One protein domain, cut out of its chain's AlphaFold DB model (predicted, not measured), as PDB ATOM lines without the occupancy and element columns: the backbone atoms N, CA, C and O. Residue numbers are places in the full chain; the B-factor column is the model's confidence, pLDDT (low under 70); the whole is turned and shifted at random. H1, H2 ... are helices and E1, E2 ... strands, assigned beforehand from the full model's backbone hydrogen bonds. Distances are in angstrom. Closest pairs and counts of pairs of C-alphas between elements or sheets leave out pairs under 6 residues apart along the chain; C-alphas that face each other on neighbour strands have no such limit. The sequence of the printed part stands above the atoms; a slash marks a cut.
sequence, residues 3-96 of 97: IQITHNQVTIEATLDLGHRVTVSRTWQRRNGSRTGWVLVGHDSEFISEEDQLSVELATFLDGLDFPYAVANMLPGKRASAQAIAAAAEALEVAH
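Overview. This is residues 3 to 96 of the 97 residues of an uncharacterized protein of Pseudoxanthomonas sp. NML171200 (UniProt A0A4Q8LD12). A narrow sheet of four antiparallel strands, drawn out by the long hairpin E2 and E3, has one helix, H1, packed over one face; a second helix, H3, sticks out far from this body with its residues 82 to 87 and 89 to 95. The little helix H2 only grazes the sheet. The 94 printed residues run E1 E2 E3 E4 H1 H2 H3, three named helices and four named strands, and the class is mixed. The sheet's order is E1, E2, E3, E4. The whole is loose, with a radius of gyration of the C-alphas of 17.9 A, and only just elongated, spanning 56 by 36 by 20 A.

Along the chain. E1, residues 3 to 5, begins with C-alpha 3 at (-9.107, 261.324, -18.233). E2, residues 9 to 17, is 25.9 A long, and E3, residues 21 to 30, is 29.5 A long. E4, residues 38 to 44, measures 16.9 A. H1, residues 53 to 63, measures 15.1 A and begins with C-alpha 53 at (13.681, 261.168, -21.566). H2 is residues 69 to 72. H3, residues 82 to 95, measures 20.1 A and ends with C-alpha 95 at (-37.538, 253.264, -14.739).

Arrangement. The strands form a meander, each the antiparallel neighbour of the one before, and each step is a hairpin. E1 and E2 have N 4 and O 11 within hydrogen-bond range at 2.8 A. E2 and E3 stand at 170 degrees, with N 12 and O 26 at 2.9 A. E3 and E4 stand at 155 degrees, with N 39 and O 29 at 2.8 A. H1 is on one face of the sheet, which gives two layers, helix and sheet, at a height over the sheet of 8.2 A. It lies over E3, and only just not over E2: 6 of its C-alphas fall on E3 and 2 on E2. Its line stands at 29.6 degrees to E3 on the local plane, only just along the strands. Its closest C-alphas to E3 are Ala 59 and Val 24, 6.2 A apart. H2 comes closest to E1 at the C-alphas of Ala 72 and Ile 5, 6.3 A. H3 is not on the sheet and is apart from H1 and from H2. In H1 and H3 every O i to N i+4 pair is within hydrogen-bond range; H2 is too short for such a pair.

Size, cuts and confidence. The C-alphas of Glu 50 and Val 94, the two farthest apart, are 57.7 A from each other. Without the stretches that stand free, residues 81 to 87 and 89 to 96, the body spans 46 by 28 by 19 A. The printed part has no cut, and no link is long. Mean pLDDT of the printed part is 71.2; residues 32 to 36, 42 to 53 and 76 to 96 are under 70.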
ATOM      1  N   ILE A   3      -8.750 260.525 -19.408       86.50
ATOM      2  CA  ILE A   3      -9.107 261.324 -18.233       86.50
ATOM      3  C   ILE A   3     -10.186 260.563 -17.470       86.50
ATOM      4  O   ILE A   3     -11.208 260.188 -18.042       86.50
ATOM      5  N   GLN A   4      -9.964 260.342 -16.179       85.31
ATOM      6  CA  GLN A   4     -10.935 259.754 -15.269       85.31
ATOM      7  C   GLN A   4     -11.252 260.750 -14.157       85.31
ATOM      8  O   GLN A   4     -10.359 261.182 -13.434       85.31
ATOM      9  N   ILE A   5     -12.527 261.104 -14.007       83.00
ATOM     10  CA  ILE A   5     -13.006 262.054 -12.999       83.00
ATOM     11  C   ILE A   5     -13.995 261.318 -12.098       83.00
ATOM     12  O   ILE A   5     -15.007 260.798 -12.561       83.00
ATOM     13  N   THR A   6     -13.701 261.276 -10.807       82.44
ATOM     14  CA  THR A   6     -14.574 260.753  -9.757       82.44
ATOM     15  C   THR A   6     -14.848 261.847  -8.725       82.44
ATOM     16  O   THR A   6     -14.240 262.917  -8.740       82.44
ATOM     17  N   HIS A   7     -15.788 261.599  -7.807       76.25
ATOM     18  CA  HIS A   7     -16.222 262.594  -6.817       76.25
ATOM     19  C   HIS A   7     -15.085 263.169  -5.950       76.25
ATOM     20  O   HIS A   7     -15.186 264.300  -5.466       76.25
ATOM     21  N   ASN A   8     -14.012 262.397  -5.753       80.50
ATOM     22  CA  ASN A   8     -12.882 262.733  -4.896       80.50
ATOM     23  C   ASN A   8     -11.514 262.599  -5.579       80.50
ATOM     24  O   ASN A   8     -10.515 262.914  -4.934       80.50
ATOM     25  N   GLN A   9     -11.446 262.149  -6.834       83.69
ATOM     26  CA  GLN A   9     -10.189 261.939  -7.546       83.69
ATOM     27  C   GLN A   9     -10.310 262.320  -9.024       83.69
ATOM     28  O   GLN A   9     -11.273 261.960  -9.691       83.69
ATOM     29  N   VAL A  10      -9.304 263.003  -9.552       85.00
ATOM     30  CA  VAL A  10      -9.105 263.168 -10.993       85.00
ATOM     31  C   VAL A  10      -7.790 262.504 -11.345       85.00
ATOM     32  O   VAL A  10      -6.786 262.777 -10.696       85.00
ATOM     33  N   THR A  11      -7.790 261.652 -12.360       87.06
ATOM     34  CA  THR A  11      -6.580 261.035 -12.899       87.06
ATOM     35  C   THR A  11      -6.501 261.326 -14.390       87.06
ATOM     36  O   THR A  11      -7.447 261.048 -15.129       87.06
ATOM     37  N   ILE A  12      -5.387 261.901 -14.830       85.94
ATOM     38  CA  ILE A  12      -5.072 262.105 -16.245       85.94
ATOM     39  C   ILE A  12      -3.894 261.203 -16.577       85.94
ATOM     40  O   ILE A  12      -2.864 261.260 -15.915       85.94
ATOM     41  N   GLU A  13      -4.061 260.370 -17.591       86.38
ATOM     42  CA  GLU A  13      -3.076 259.402 -18.050       86.38
ATOM     43  C   GLU A  13      -2.756 259.672 -19.521       86.38
ATOM     44  O   GLU A  13      -3.647 259.747 -20.380       86.38
ATOM     45  N   ALA A  14      -1.473 259.824 -19.821       83.94
ATOM     46  CA  ALA A  14      -0.972 259.881 -21.179       83.94
ATOM     47  C   ALA A  14      -0.182 258.609 -21.470       83.94
ATOM     48  O   ALA A  14       0.617 258.153 -20.658       83.94
ATOM     49  N   THR A  15      -0.419 258.050 -22.651       84.00
ATOM     50  CA  THR A  15       0.241 256.839 -23.123       84.00
ATOM     51  C   THR A  15       0.793 257.125 -24.502       84.00
ATOM     52  O   THR A  15       0.048 257.599 -25.366       84.00
ATOM     53  N   LEU A  16       2.070 256.825 -24.693       82.88
ATOM     54  CA  LEU A  16       2.764 256.904 -25.966       82.88
ATOM     55  C   LEU A  16       3.131 255.481 -26.404       82.88
ATOM     56  O   LEU A  16       3.639 254.694 -25.605       82.88
ATOM     57  N   ASP A  17       2.828 255.141 -27.655       81.94
ATOM     58  CA  ASP A  17       3.144 253.836 -28.242       81.94
ATOM     59  C   ASP A  17       4.235 254.017 -29.303       81.94
ATOM     60  O   ASP A  17       4.008 254.653 -30.333       81.94
ATOM     61  N   LEU A  18       5.433 253.508 -29.010       80.12
ATOM     62  CA  LEU A  18       6.627 253.607 -29.859       80.12
ATOM     63  C   LEU A  18       7.198 252.214 -30.185       80.12
ATOM     64  O   LEU A  18       8.402 252.057 -30.384       80.12
ATOM     65  N   GLY A  19       6.358 251.172 -30.152       80.44
ATOM     66  CA  GLY A  19       6.792 249.764 -30.153       80.44
ATOM     67  C   GLY A  19       7.111 249.220 -28.752       80.44
ATOM     68  O   GLY A  19       7.151 248.010 -28.547       80.44
ATOM     69  N   HIS A  20       7.253 250.113 -27.774       78.00
ATOM     70  CA  HIS A  20       7.064 249.871 -26.348       78.00
ATOM     71  C   HIS A  20       6.122 250.959 -25.816       78.00
ATOM     72  O   HIS A  20       6.005 252.038 -26.406       78.00
ATOM     73  N   ARG A  21       5.406 250.658 -24.732       79.50
ATOM     74  CA  ARG A  21       4.396 251.559 -24.181       79.50
ATOM     75  C   ARG A  21       4.979 252.358 -23.027       79.50
ATOM     76  O   ARG A  21       5.303 251.780 -21.996       79.50
ATOM     77  N   VAL A  22       5.021 253.675 -23.188       82.06
ATOM     78  CA  VAL A  22       5.366 254.620 -22.123       82.06
ATOM     79  C   VAL A  22       4.072 255.213 -21.583       82.06
ATOM     80  O   VAL A  22       3.238 255.682 -22.358       82.06
ATOM     81  N   THR A  23       3.867 255.156 -20.268       80.38
ATOM     82  CA  THR A  23       2.660 255.683 -19.620       80.38
ATOM     83  C   THR A  23       3.051 256.582 -18.464       80.38
ATOM     84  O   THR A  23       3.820 256.179 -17.602       80.38
ATOM     85  N   VAL A  24       2.489 257.787 -18.432       82.94
ATOM     86  CA  VAL A  24       2.624 258.715 -17.308       82.94
ATOM     87  C   VAL A  24       1.232 259.076 -16.830       82.94
ATOM     88  O   VAL A  24       0.346 259.380 -17.637       82.94
ATOM     89  N   SER A  25       1.032 259.060 -15.514       83.00
ATOM     90  CA  SER A  25      -0.239 259.454 -14.924       83.00
ATOM     91  C   SER A  25      -0.076 260.518 -13.846       83.00
ATOM     92  O   SER A  25       0.947 260.645 -13.170       83.00
ATOM     93  N   ARG A  26      -1.126 261.320 -13.704       81.88
ATOM     94  CA  ARG A  26      -1.213 262.393 -12.730       81.88
ATOM     95  C   ARG A  26      -2.517 262.291 -11.980       81.88
ATOM     96  O   ARG A  26      -3.576 262.227 -12.604       81.88
ATOM     97  N   THR A  27      -2.436 262.329 -10.655       84.31
ATOM     98  CA  THR A  27      -3.606 262.158  -9.799       84.31
ATOM     99  C   THR A  27      -3.786 263.339  -8.853       84.31
ATOM    100  O   THR A  27      -2.919 263.669  -8.043       84.31
ATOM    101  N   TRP A  28      -4.965 263.949  -8.919       85.56
ATOM    102  CA  TRP A  28      -5.440 264.958  -7.985       85.56
ATOM    103  C   TRP A  28      -6.508 264.352  -7.090       85.56
ATOM    104  O   TRP A  28      -7.373 263.617  -7.560       85.56
ATOM    105  N   GLN A  29      -6.504 264.709  -5.812       84.12
ATOM    106  CA  GLN A  29      -7.559 264.346  -4.877       84.12
ATOM    107  C   GLN A  29      -8.237 265.581  -4.320       84.12
ATOM    108  O   GLN A  29      -7.644 266.652  -4.164       84.12
ATOM    109  N   ARG A  30      -9.510 265.414  -3.989       77.88
ATOM    110  CA  ARG A  30     -10.310 266.464  -3.385       77.88
ATOM    111  C   ARG A  30      -9.937 266.604  -1.910       77.88
ATOM    112  O   ARG A  30     -10.069 265.651  -1.145       77.88
ATOM    113  N   ARG A  31      -9.496 267.791  -1.489       72.88
ATOM    114  CA  ARG A  31      -9.153 268.097  -0.092       72.88
ATOM    115  C   ARG A  31     -10.077 269.179   0.452       72.88
ATOM    116  O   ARG A  31     -10.104 270.302  -0.055       72.88
ATOM    117  N   ASN A  32     -10.787 268.853   1.530       56.69
ATOM    118  CA  ASN A  32     -11.551 269.839   2.293       56.69
ATOM    119  C   ASN A  32     -10.593 270.904   2.854       56.69
ATOM    120  O   ASN A  32      -9.623 270.566   3.530       56.69
ATOM    121  N   GLY A  33     -10.854 272.179   2.543       54.62
ATOM    122  CA  GLY A  33     -10.038 273.321   2.980       54.62
ATOM    123  C   GLY A  33      -9.061 273.894   1.940       54.62
ATOM    124  O   GLY A  33      -8.435 274.911   2.215       54.62
ATOM    125  N   SER A  34      -8.936 273.303   0.743       53.44
ATOM    126  CA  SER A  34      -8.233 273.934  -0.392       53.44
ATOM    127  C   SER A  34      -9.128 274.994  -1.053       53.44
ATOM    128  O   SER A  34     -10.313 274.741  -1.267       53.44
ATOM    129  N   ARG A  35      -8.569 276.157  -1.431       51.94
ATOM    130  CA  ARG A  35      -9.303 277.271  -2.076       51.94
ATOM    131  C   ARG A  35      -9.993 276.866  -3.390       51.94
ATOM    132  O   ARG A  35     -10.963 277.500  -3.783       51.94
ATOM    133  N   THR A  36      -9.504 275.811  -4.046       61.31
ATOM    134  CA  THR A  36     -10.062 275.206  -5.271       61.31
ATOM    135  C   THR A  36     -10.633 273.800  -5.046       61.31
ATOM    136  O   THR A  36     -11.225 273.223  -5.953       61.31
ATOM    137  N   GLY A  37     -10.472 273.235  -3.845       70.56
ATOM    138  CA  GLY A  37     -10.991 271.924  -3.453       70.56
ATOM    139  C   GLY A  37     -10.176 270.716  -3.920       70.56
ATOM    140  O   GLY A  37     -10.431 269.628  -3.421       70.56
ATOM    141  N   TRP A  38      -9.181 270.881  -4.798       78.88
ATOM    142  CA  TRP A  38      -8.362 269.796  -5.358       78.88
ATOM    143  C   TRP A  38      -6.877 270.009  -5.053       78.88
ATOM    144  O   TRP A  38      -6.408 271.145  -5.000       78.88
ATOM    145  N   VAL A  39      -6.145 268.923  -4.811       82.44
ATOM    146  CA  VAL A  39      -4.709 268.909  -4.504       82.44
ATOM    147  C   VAL A  39      -4.057 267.817  -5.337       82.44
ATOM    148  O   VAL A  39      -4.564 266.700  -5.385       82.44
ATOM    149  N   LEU A  40      -2.946 268.138  -5.994       80.44
ATOM    150  CA  LEU A  40      -2.113 267.158  -6.684       80.44
ATOM    151  C   LEU A  40      -1.457 266.244  -5.639       80.44
ATOM    152  O   LEU A  40      -0.791 266.744  -4.735       80.44
ATOM    153  N   VAL A  41      -1.684 264.933  -5.725       76.69
ATOM    154  CA  VAL A  41      -1.246 263.972  -4.687       76.69
ATOM    155  C   VAL A  41      -0.034 263.162  -5.128       76.69
ATOM    156  O   VAL A  41       0.665 262.604  -4.291       76.69
ATOM    157  N   GLY A  42       0.273 263.163  -6.420       65.31
ATOM    158  CA  GLY A  42       1.493 262.560  -6.924       65.31
ATOM    159  C   GLY A  42       1.573 262.578  -8.439       65.31
ATOM    160  O   GLY A  42       0.568 262.741  -9.142       65.31
ATOM    161  N   HIS A  43       2.803 262.412  -8.911       60.94
ATOM    162  CA  HIS A  43       3.099 261.921 -10.246       60.94
ATOM    163  C   HIS A  43       3.301 260.417 -10.072       60.94
ATOM    164  O   HIS A  43       4.248 260.011  -9.401       60.94
ATOM    165  N   ASP A  44       2.400 259.604 -10.619       57.34
ATOM    166  CA  ASP A  44       2.642 258.164 -10.746       57.34
ATOM    167  C   ASP A  44       3.543 257.999 -11.972       57.34
ATOM    168  O   ASP A  44       3.124 257.650 -13.077       57.34
ATOM    169  N   SER A  45       4.784 258.436 -11.791       54.31
ATOM    170  CA  SER A  45       5.897 258.138 -12.671       54.31
ATOM    171  C   SER A  45       6.586 256.934 -12.049       54.31
ATOM    172  O   SER A  45       7.606 257.073 -11.372       54.31
ATOM    173  N   GLU A  46       5.989 255.749 -12.189       49.75
ATOM    174  CA  GLU A  46       6.737 254.520 -11.951       49.75
ATOM    175  C   GLU A  46       7.914 254.525 -12.939       49.75
ATOM    176  O   GLU A  46       7.730 254.348 -14.136       49.75
ATOM    177  N   PHE A  47       9.112 254.796 -12.408       46.19
ATOM    178  CA  PHE A  47      10.409 254.793 -13.091       46.19
ATOM    179  C   PHE A  47      10.655 255.892 -14.138       46.19
ATOM    180  O   PHE A  47      10.490 255.699 -15.334       46.19
ATOM    181  N   ILE A  48      11.222 257.019 -13.693       49.03
ATOM    182  CA  ILE A  48      12.075 257.843 -14.563       49.03
ATOM    183  C   ILE A  48      13.517 257.379 -14.332       49.03
ATOM    184  O   ILE A  48      14.196 257.863 -13.428       49.03
ATOM    185  N   SER A  49      13.978 256.389 -15.096       47.78
ATOM    186  CA  SER A  49      15.418 256.174 -15.298       47.78
ATOM    187  C   SER A  49      15.961 257.272 -16.224       47.78
ATOM    188  O   SER A  49      15.223 257.774 -17.064       47.78
ATOM    189  N   GLU A  50      17.240 257.652 -16.111       51.38
ATOM    190  CA  GLU A  50      17.862 258.676 -16.985       51.38
ATOM    191  C   GLU A  50      17.758 258.344 -18.493       51.38
ATOM    192  O   GLU A  50      17.831 259.241 -19.331       51.38
ATOM    193  N   GLU A  51      17.529 257.072 -18.841       53.41
ATOM    194  CA  GLU A  51      17.250 256.597 -20.205       53.41
ATOM    195  C   GLU A  51      15.832 256.923 -20.717       53.41
ATOM    196  O   GLU A  51      15.581 256.815 -21.915       53.41
ATOM    197  N   ASP A  52      14.909 257.360 -19.856       65.75
ATOM    198  CA  ASP A  52      13.499 257.570 -20.198       65.75
ATOM    199  C   ASP A  52      13.147 259.061 -20.366       65.75
ATOM    200  O   ASP A  52      12.220 259.606 -19.757       65.75
ATOM    201  N   GLN A  53      13.918 259.757 -21.213       67.50
ATOM    202  CA  GLN A  53      13.681 261.168 -21.566       67.50
ATOM    203  C   GLN A  53      12.261 261.400 -22.111       67.50
ATOM    204  O   GLN A  53      11.684 262.467 -21.910       67.50
ATOM    205  N   LEU A  54      11.665 260.384 -22.739       73.00
ATOM    206  CA  LEU A  54      10.298 260.434 -23.254       73.00
ATOM    207  C   LEU A  54       9.255 260.473 -22.132       73.00
ATOM    208  O   LEU A  54       8.295 261.235 -22.240       73.00
ATOM    209  N   SER A  55       9.449 259.737 -21.034       71.44
ATOM    210  CA  SER A  55       8.618 259.884 -19.831       71.44
ATOM    211  C   SER A  55       8.704 261.292 -19.239       71.44
ATOM    212  O   SER A  55       7.692 261.821 -18.776       71.44
ATOM    213  N   VAL A  56       9.873 261.942 -19.298       76.69
ATOM    214  CA  VAL A  56      10.054 263.328 -18.826       76.69
ATOM    215  C   VAL A  56       9.317 264.328 -19.719       76.69
ATOM    216  O   VAL A  56       8.601 265.194 -19.210       76.69
ATOM    217  N   GLU A  57       9.435 264.210 -21.042       80.31
ATOM    218  CA  GLU A  57       8.693 265.071 -21.971       80.31
ATOM    219  C   GLU A  57       7.181 264.845 -21.871       80.31
ATOM    220  O   GLU A  57       6.408 265.802 -21.875       80.31
ATOM    221  N   LEU A  58       6.746 263.594 -21.699       78.81
ATOM    222  CA  LEU A  58       5.337 263.251 -21.533       78.81
ATOM    223  C   LEU A  58       4.775 263.758 -20.195       78.81
ATOM    224  O   LEU A  58       3.639 264.234 -20.142       78.81
ATOM    225  N   ALA A  59       5.573 263.725 -19.125       79.69
ATOM    226  CA  ALA A  59       5.235 264.358 -17.852       79.69
ATOM    227  C   ALA A  59       5.145 265.885 -17.986       79.69
ATOM    228  O   ALA A  59       4.177 266.477 -17.511       79.69
ATOM    229  N   THR A  60       6.090 266.504 -18.700       82.56
ATOM    230  CA  THR A  60       6.100 267.950 -18.982       82.56
ATOM    231  C   THR A  60       4.888 268.367 -19.819       82.56
ATOM    232  O   THR A  60       4.269 269.400 -19.571       82.56
ATOM    233  N   PHE A  61       4.485 267.539 -20.784       82.50
ATOM    234  CA  PHE A  61       3.252 267.741 -21.538       82.50
ATOM    235  C   PHE A  61       2.025 267.726 -20.615       82.50
ATOM    236  O   PHE A  61       1.172 268.607 -20.718       82.50
ATOM    237  N   LEU A  62       1.955 266.779 -19.672       79.75
ATOM    238  CA  LEU A  62       0.891 266.730 -18.663       79.75
ATOM    239  C   LEU A  62       0.935 267.914 -17.676       79.75
ATOM    240  O   LEU A  62      -0.125 268.309 -17.192       79.75
ATOM    241  N   ASP A  63       2.110 268.493 -17.394       79.44
ATOM    242  CA  ASP A  63       2.259 269.736 -16.612       79.44
ATOM    243  C   ASP A  63       1.629 270.949 -17.293       79.44
ATOM    244  O   ASP A  63       1.082 271.817 -16.613       79.44
ATOM    245  N   GLY A  64       1.681 270.999 -18.622       79.69
ATOM    246  CA  GLY A  64       1.095 272.084 -19.407       79.69
ATOM    247  C   GLY A  64      -0.425 272.010 -19.559       79.69
ATOM    248  O   GLY A  64      -1.023 272.963 -20.057       79.69
ATOM    249  N   LEU A  65      -1.068 270.904 -19.167       80.25
ATOM    250  CA  LEU A  65      -2.515 270.760 -19.298       80.25
ATOM    251  C   LEU A  65      -3.253 271.482 -18.169       80.25
ATOM    252  O   LEU A  65      -3.067 271.190 -16.985       80.25
ATOM    253  N   ASP A  66      -4.177 272.362 -18.550       80.19
ATOM    254  CA  ASP A  66      -5.089 272.992 -17.606       80.19
ATOM    255  C   ASP A  66      -5.957 271.943 -16.901       80.19
ATOM    256  O   ASP A  66      -6.619 271.104 -17.522       80.19
ATOM    257  N   PHE A  67      -5.997 272.018 -15.571       77.62
ATOM    258  CA  PHE A  67      -6.856 271.145 -14.787       77.62
ATOM    259  C   PHE A  67      -8.338 271.473 -15.063       77.62
ATOM    260  O   PHE A  67      -8.747 272.630 -14.908       77.62
ATOM    261  N   PRO A  68      -9.187 270.484 -15.410       78.94
ATOM    262  CA  PRO A  68     -10.569 270.722 -15.825       78.94
ATOM    263  C   PRO A  68     -11.496 270.982 -14.624       78.94
ATOM    264  O   PRO A  68     -12.398 270.197 -14.325       78.94
ATOM    265  N   TYR A  69     -11.306 272.111 -13.932       76.00
ATOM    266  CA  TYR A  69     -12.047 272.475 -12.717       76.00
ATOM    267  C   TYR A  69     -13.563 272.469 -12.909       76.00
ATOM    268  O   TYR A  69     -14.283 271.999 -12.032       76.00
ATOM    269  N   ALA A  70     -14.053 272.979 -14.044       76.94
ATOM    270  CA  ALA A  70     -15.485 273.034 -14.328       76.94
ATOM    271  C   ALA A  70     -16.107 271.630 -14.308       76.94
ATOM    272  O   ALA A  70     -17.099 271.412 -13.621       76.94
ATOM    273  N   VAL A  71     -15.465 270.671 -14.982       73.94
ATOM    274  CA  VAL A  71     -15.929 269.282 -15.091       73.94
ATOM    275  C   VAL A  71     -15.735 268.534 -13.769       73.94
ATOM    276  O   VAL A  71     -16.649 267.854 -13.306       73.94
ATOM    277  N   ALA A  72     -14.587 268.712 -13.108       77.81
ATOM    278  CA  ALA A  72     -14.293 268.085 -11.817       77.81
ATOM    279  C   ALA A  72     -15.271 268.520 -10.710       77.81
ATOM    280  O   ALA A  72     -15.629 267.729  -9.836       77.81
ATOM    281  N   ASN A  73     -15.745 269.766 -10.759       73.62
ATOM    282  CA  ASN A  73     -16.684 270.306  -9.780       73.62
ATOM    283  C   ASN A  73     -18.156 269.988 -10.073       73.62
ATOM    284  O   ASN A  73     -18.986 270.235  -9.198       73.62
ATOM    285  N   MET A  74     -18.490 269.404 -11.233       75.25
ATOM    286  CA  MET A  74     -19.849 268.900 -11.486       75.25
ATOM    287  C   MET A  74     -20.196 267.722 -10.572       75.25
ATOM    288  O   MET A  74     -21.366 267.482 -10.285       75.25
ATOM    289  N   LEU A  75     -19.187 266.981 -10.103       70.62
ATOM    290  CA  LEU A  75     -19.405 265.879  -9.180       70.62
ATOM    291  C   LEU A  75     -19.570 266.419  -7.752       70.62
ATOM    292  O   LEU A  75     -18.714 267.186  -7.278       70.62
ATOM    293  N   PRO A  76     -20.645 266.028  -7.042       63.22
ATOM    294  CA  PRO A  76     -20.902 266.508  -5.695       63.22
ATOM    295  C   PRO A  76     -19.708 266.193  -4.789       63.22
ATOM    296  O   PRO A  76     -19.239 265.061  -4.705       63.22
ATOM    297  N   GLY A  77     -19.195 267.225  -4.112       57.78
ATOM    298  CA  GLY A  77     -18.023 267.103  -3.232       57.78
ATOM    299  C   GLY A  77     -18.286 266.391  -1.916       57.78
ATOM    300  O   GLY A  77     -17.350 266.043  -1.202       57.78
ATOM    301  N   LYS A  78     -19.558 266.158  -1.595       56.38
ATOM    302  CA  LYS A  78     -19.970 265.255  -0.528       56.38
ATOM    303  C   LYS A  78     -20.264 263.906  -1.166       56.38
ATOM    304  O   LYS A  78     -20.965 263.863  -2.175       56.38
ATOM    305  N   ARG A  79     -19.799 262.815  -0.542       54.03
ATOM    306  CA  ARG A  79     -20.437 261.502  -0.726       54.03
ATOM    307  C   ARG A  79     -21.946 261.742  -0.717       54.03
ATOM    308  O   ARG A  79     -22.435 262.383   0.219       54.03
ATOM    309  N   ALA A  80     -22.641 261.305  -1.766       52.62
ATOM    310  CA  ALA A  80     -24.095 261.340  -1.779       52.62
ATOM    311  C   ALA A  80     -24.571 260.735  -0.453       52.62
ATOM    312  O   ALA A  80     -24.039 259.709  -0.015       52.62
ATOM    313  N   SER A  81     -25.474 261.424   0.248       56.97
ATOM    314  CA  SER A  81     -26.005 260.888   1.498       56.97
ATOM    315  C   SER A  81     -26.596 259.509   1.209       56.97
ATOM    316  O   SER A  81     -27.106 259.278   0.112       56.97
ATOM    317  N   ALA A  82     -26.552 258.589   2.175       62.56
ATOM    318  CA  ALA A  82     -27.160 257.265   2.003       62.56
ATOM    319  C   ALA A  82     -28.619 257.369   1.511       62.56
ATOM    320  O   ALA A  82     -29.069 256.560   0.711       62.56
ATOM    321  N   GLN A  83     -29.309 258.440   1.909       63.34
ATOM    322  CA  GLN A  83     -30.649 258.803   1.458       63.34
ATOM    323  C   GLN A  83     -30.725 259.196  -0.029       63.34
ATOM    324  O   GLN A  83     -31.628 258.752  -0.725       63.34
ATOM    325  N   ALA A  84     -29.776 259.988  -0.537       59.00
ATOM    326  CA  ALA A  84     -29.710 260.339  -1.958       59.00
ATOM    327  C   ALA A  84     -29.325 259.133  -2.834       59.00
ATOM    328  O   ALA A  84     -29.807 259.009  -3.955       59.00
ATOM    329  N   ILE A  85     -28.489 258.230  -2.310       65.81
ATOM    330  CA  ILE A  85     -28.149 256.964  -2.976       65.81
ATOM    331  C   ILE A  85     -29.383 256.053  -3.037       65.81
ATOM    332  O   ILE A  85     -29.678 255.511  -4.097       65.81
ATOM    333  N   ALA A  86     -30.130 255.930  -1.935       69.69
ATOM    334  CA  ALA A  86     -31.361 255.143  -1.887       69.69
ATOM    335  C   ALA A  86     -32.436 255.690  -2.842       69.69
ATOM    336  O   ALA A  86     -33.011 254.924  -3.607       69.69
ATOM    337  N   ALA A  87     -32.641 257.011  -2.877       67.44
ATOM    338  CA  ALA A  87     -33.599 257.641  -3.788       67.44
ATOM    339  C   ALA A  87     -33.234 257.439  -5.271       67.44
ATOM    340  O   ALA A  87     -34.110 257.246  -6.109       67.44
ATOM    341  N   ALA A  88     -31.941 257.459  -5.609       61.66
ATOM    342  CA  ALA A  88     -31.484 257.187  -6.970       61.66
ATOM    343  C   ALA A  88     -31.647 255.706  -7.361       61.66
ATOM    344  O   ALA A  88     -31.979 255.419  -8.509       61.66
ATOM    345  N   ALA A  89     -31.436 254.778  -6.422       67.12
ATOM    346  CA  ALA A  89     -31.666 253.351  -6.645       67.12
ATOM    347  C   ALA A  89     -33.157 253.049  -6.877       67.12
ATOM    348  O   ALA A  89     -33.492 252.354  -7.832       67.12
ATOM    349  N   GLU A  90     -34.044 253.648  -6.079       67.88
ATOM    350  CA  GLU A  90     -35.499 253.511  -6.231       67.88
ATOM    351  C   GLU A  90     -35.991 254.098  -7.569       67.88
ATOM    352  O   GLU A  90     -36.794 253.487  -8.270       67.88
ATOM    353  N   ALA A  91     -35.441 255.241  -7.997       59.41
ATOM    354  CA  ALA A  91     -35.765 255.838  -9.295       59.41
ATOM    355  C   ALA A  91     -35.315 254.980 -10.497       59.41
ATOM    356  O   ALA A  91     -35.986 254.971 -11.530       59.41
ATOM    357  N   LEU A  92     -34.199 254.254 -10.375       57.75
ATOM    358  CA  LEU A  92     -33.730 253.304 -11.392       57.75
ATOM    359  C   LEU A  92     -34.629 252.065 -11.482       57.75
ATOM    360  O   LEU A  92     -34.854 251.566 -12.582       57.75
ATOM    361  N   GLU A  93     -35.156 251.592 -10.353       56.97
ATOM    362  CA  GLU A  93     -36.048 250.431 -10.291       56.97
ATOM    363  C   GLU A  93     -37.412 250.733 -10.935       56.97
ATOM    364  O   GLU A  93     -37.912 249.933 -11.722       56.97
ATOM    365  N   VAL A  94     -37.958 251.935 -10.715       61.56
ATOM    366  CA  VAL A  94     -39.198 252.401 -11.368       61.56
ATOM    367  C   VAL A  94     -39.012 252.645 -12.870       61.56
ATOM    368  O   VAL A  94     -39.942 252.437 -13.641       61.56
ATOM    369  N   ALA A  95     -37.825 253.066 -13.314       53.66
ATOM    370  CA  ALA A  95     -37.538 253.264 -14.739       53.66
ATOM    371  C   ALA A  95     -37.364 251.947 -15.525       53.66
ATOM    372  O   ALA A  95     -37.369 251.971 -16.756       53.66
ATOM    373  N   HIS A  96     -37.180 250.821 -14.828       51.72
ATOM    374  CA  HIS A  96     -37.008 249.482 -15.402       51.72
ATOM    375  C   HIS A  96     -38.232 248.561 -15.201       51.72
ATOM    376  O   HIS A  96     -38.143 247.374 -15.532       51.72
TER     377      HIS A  96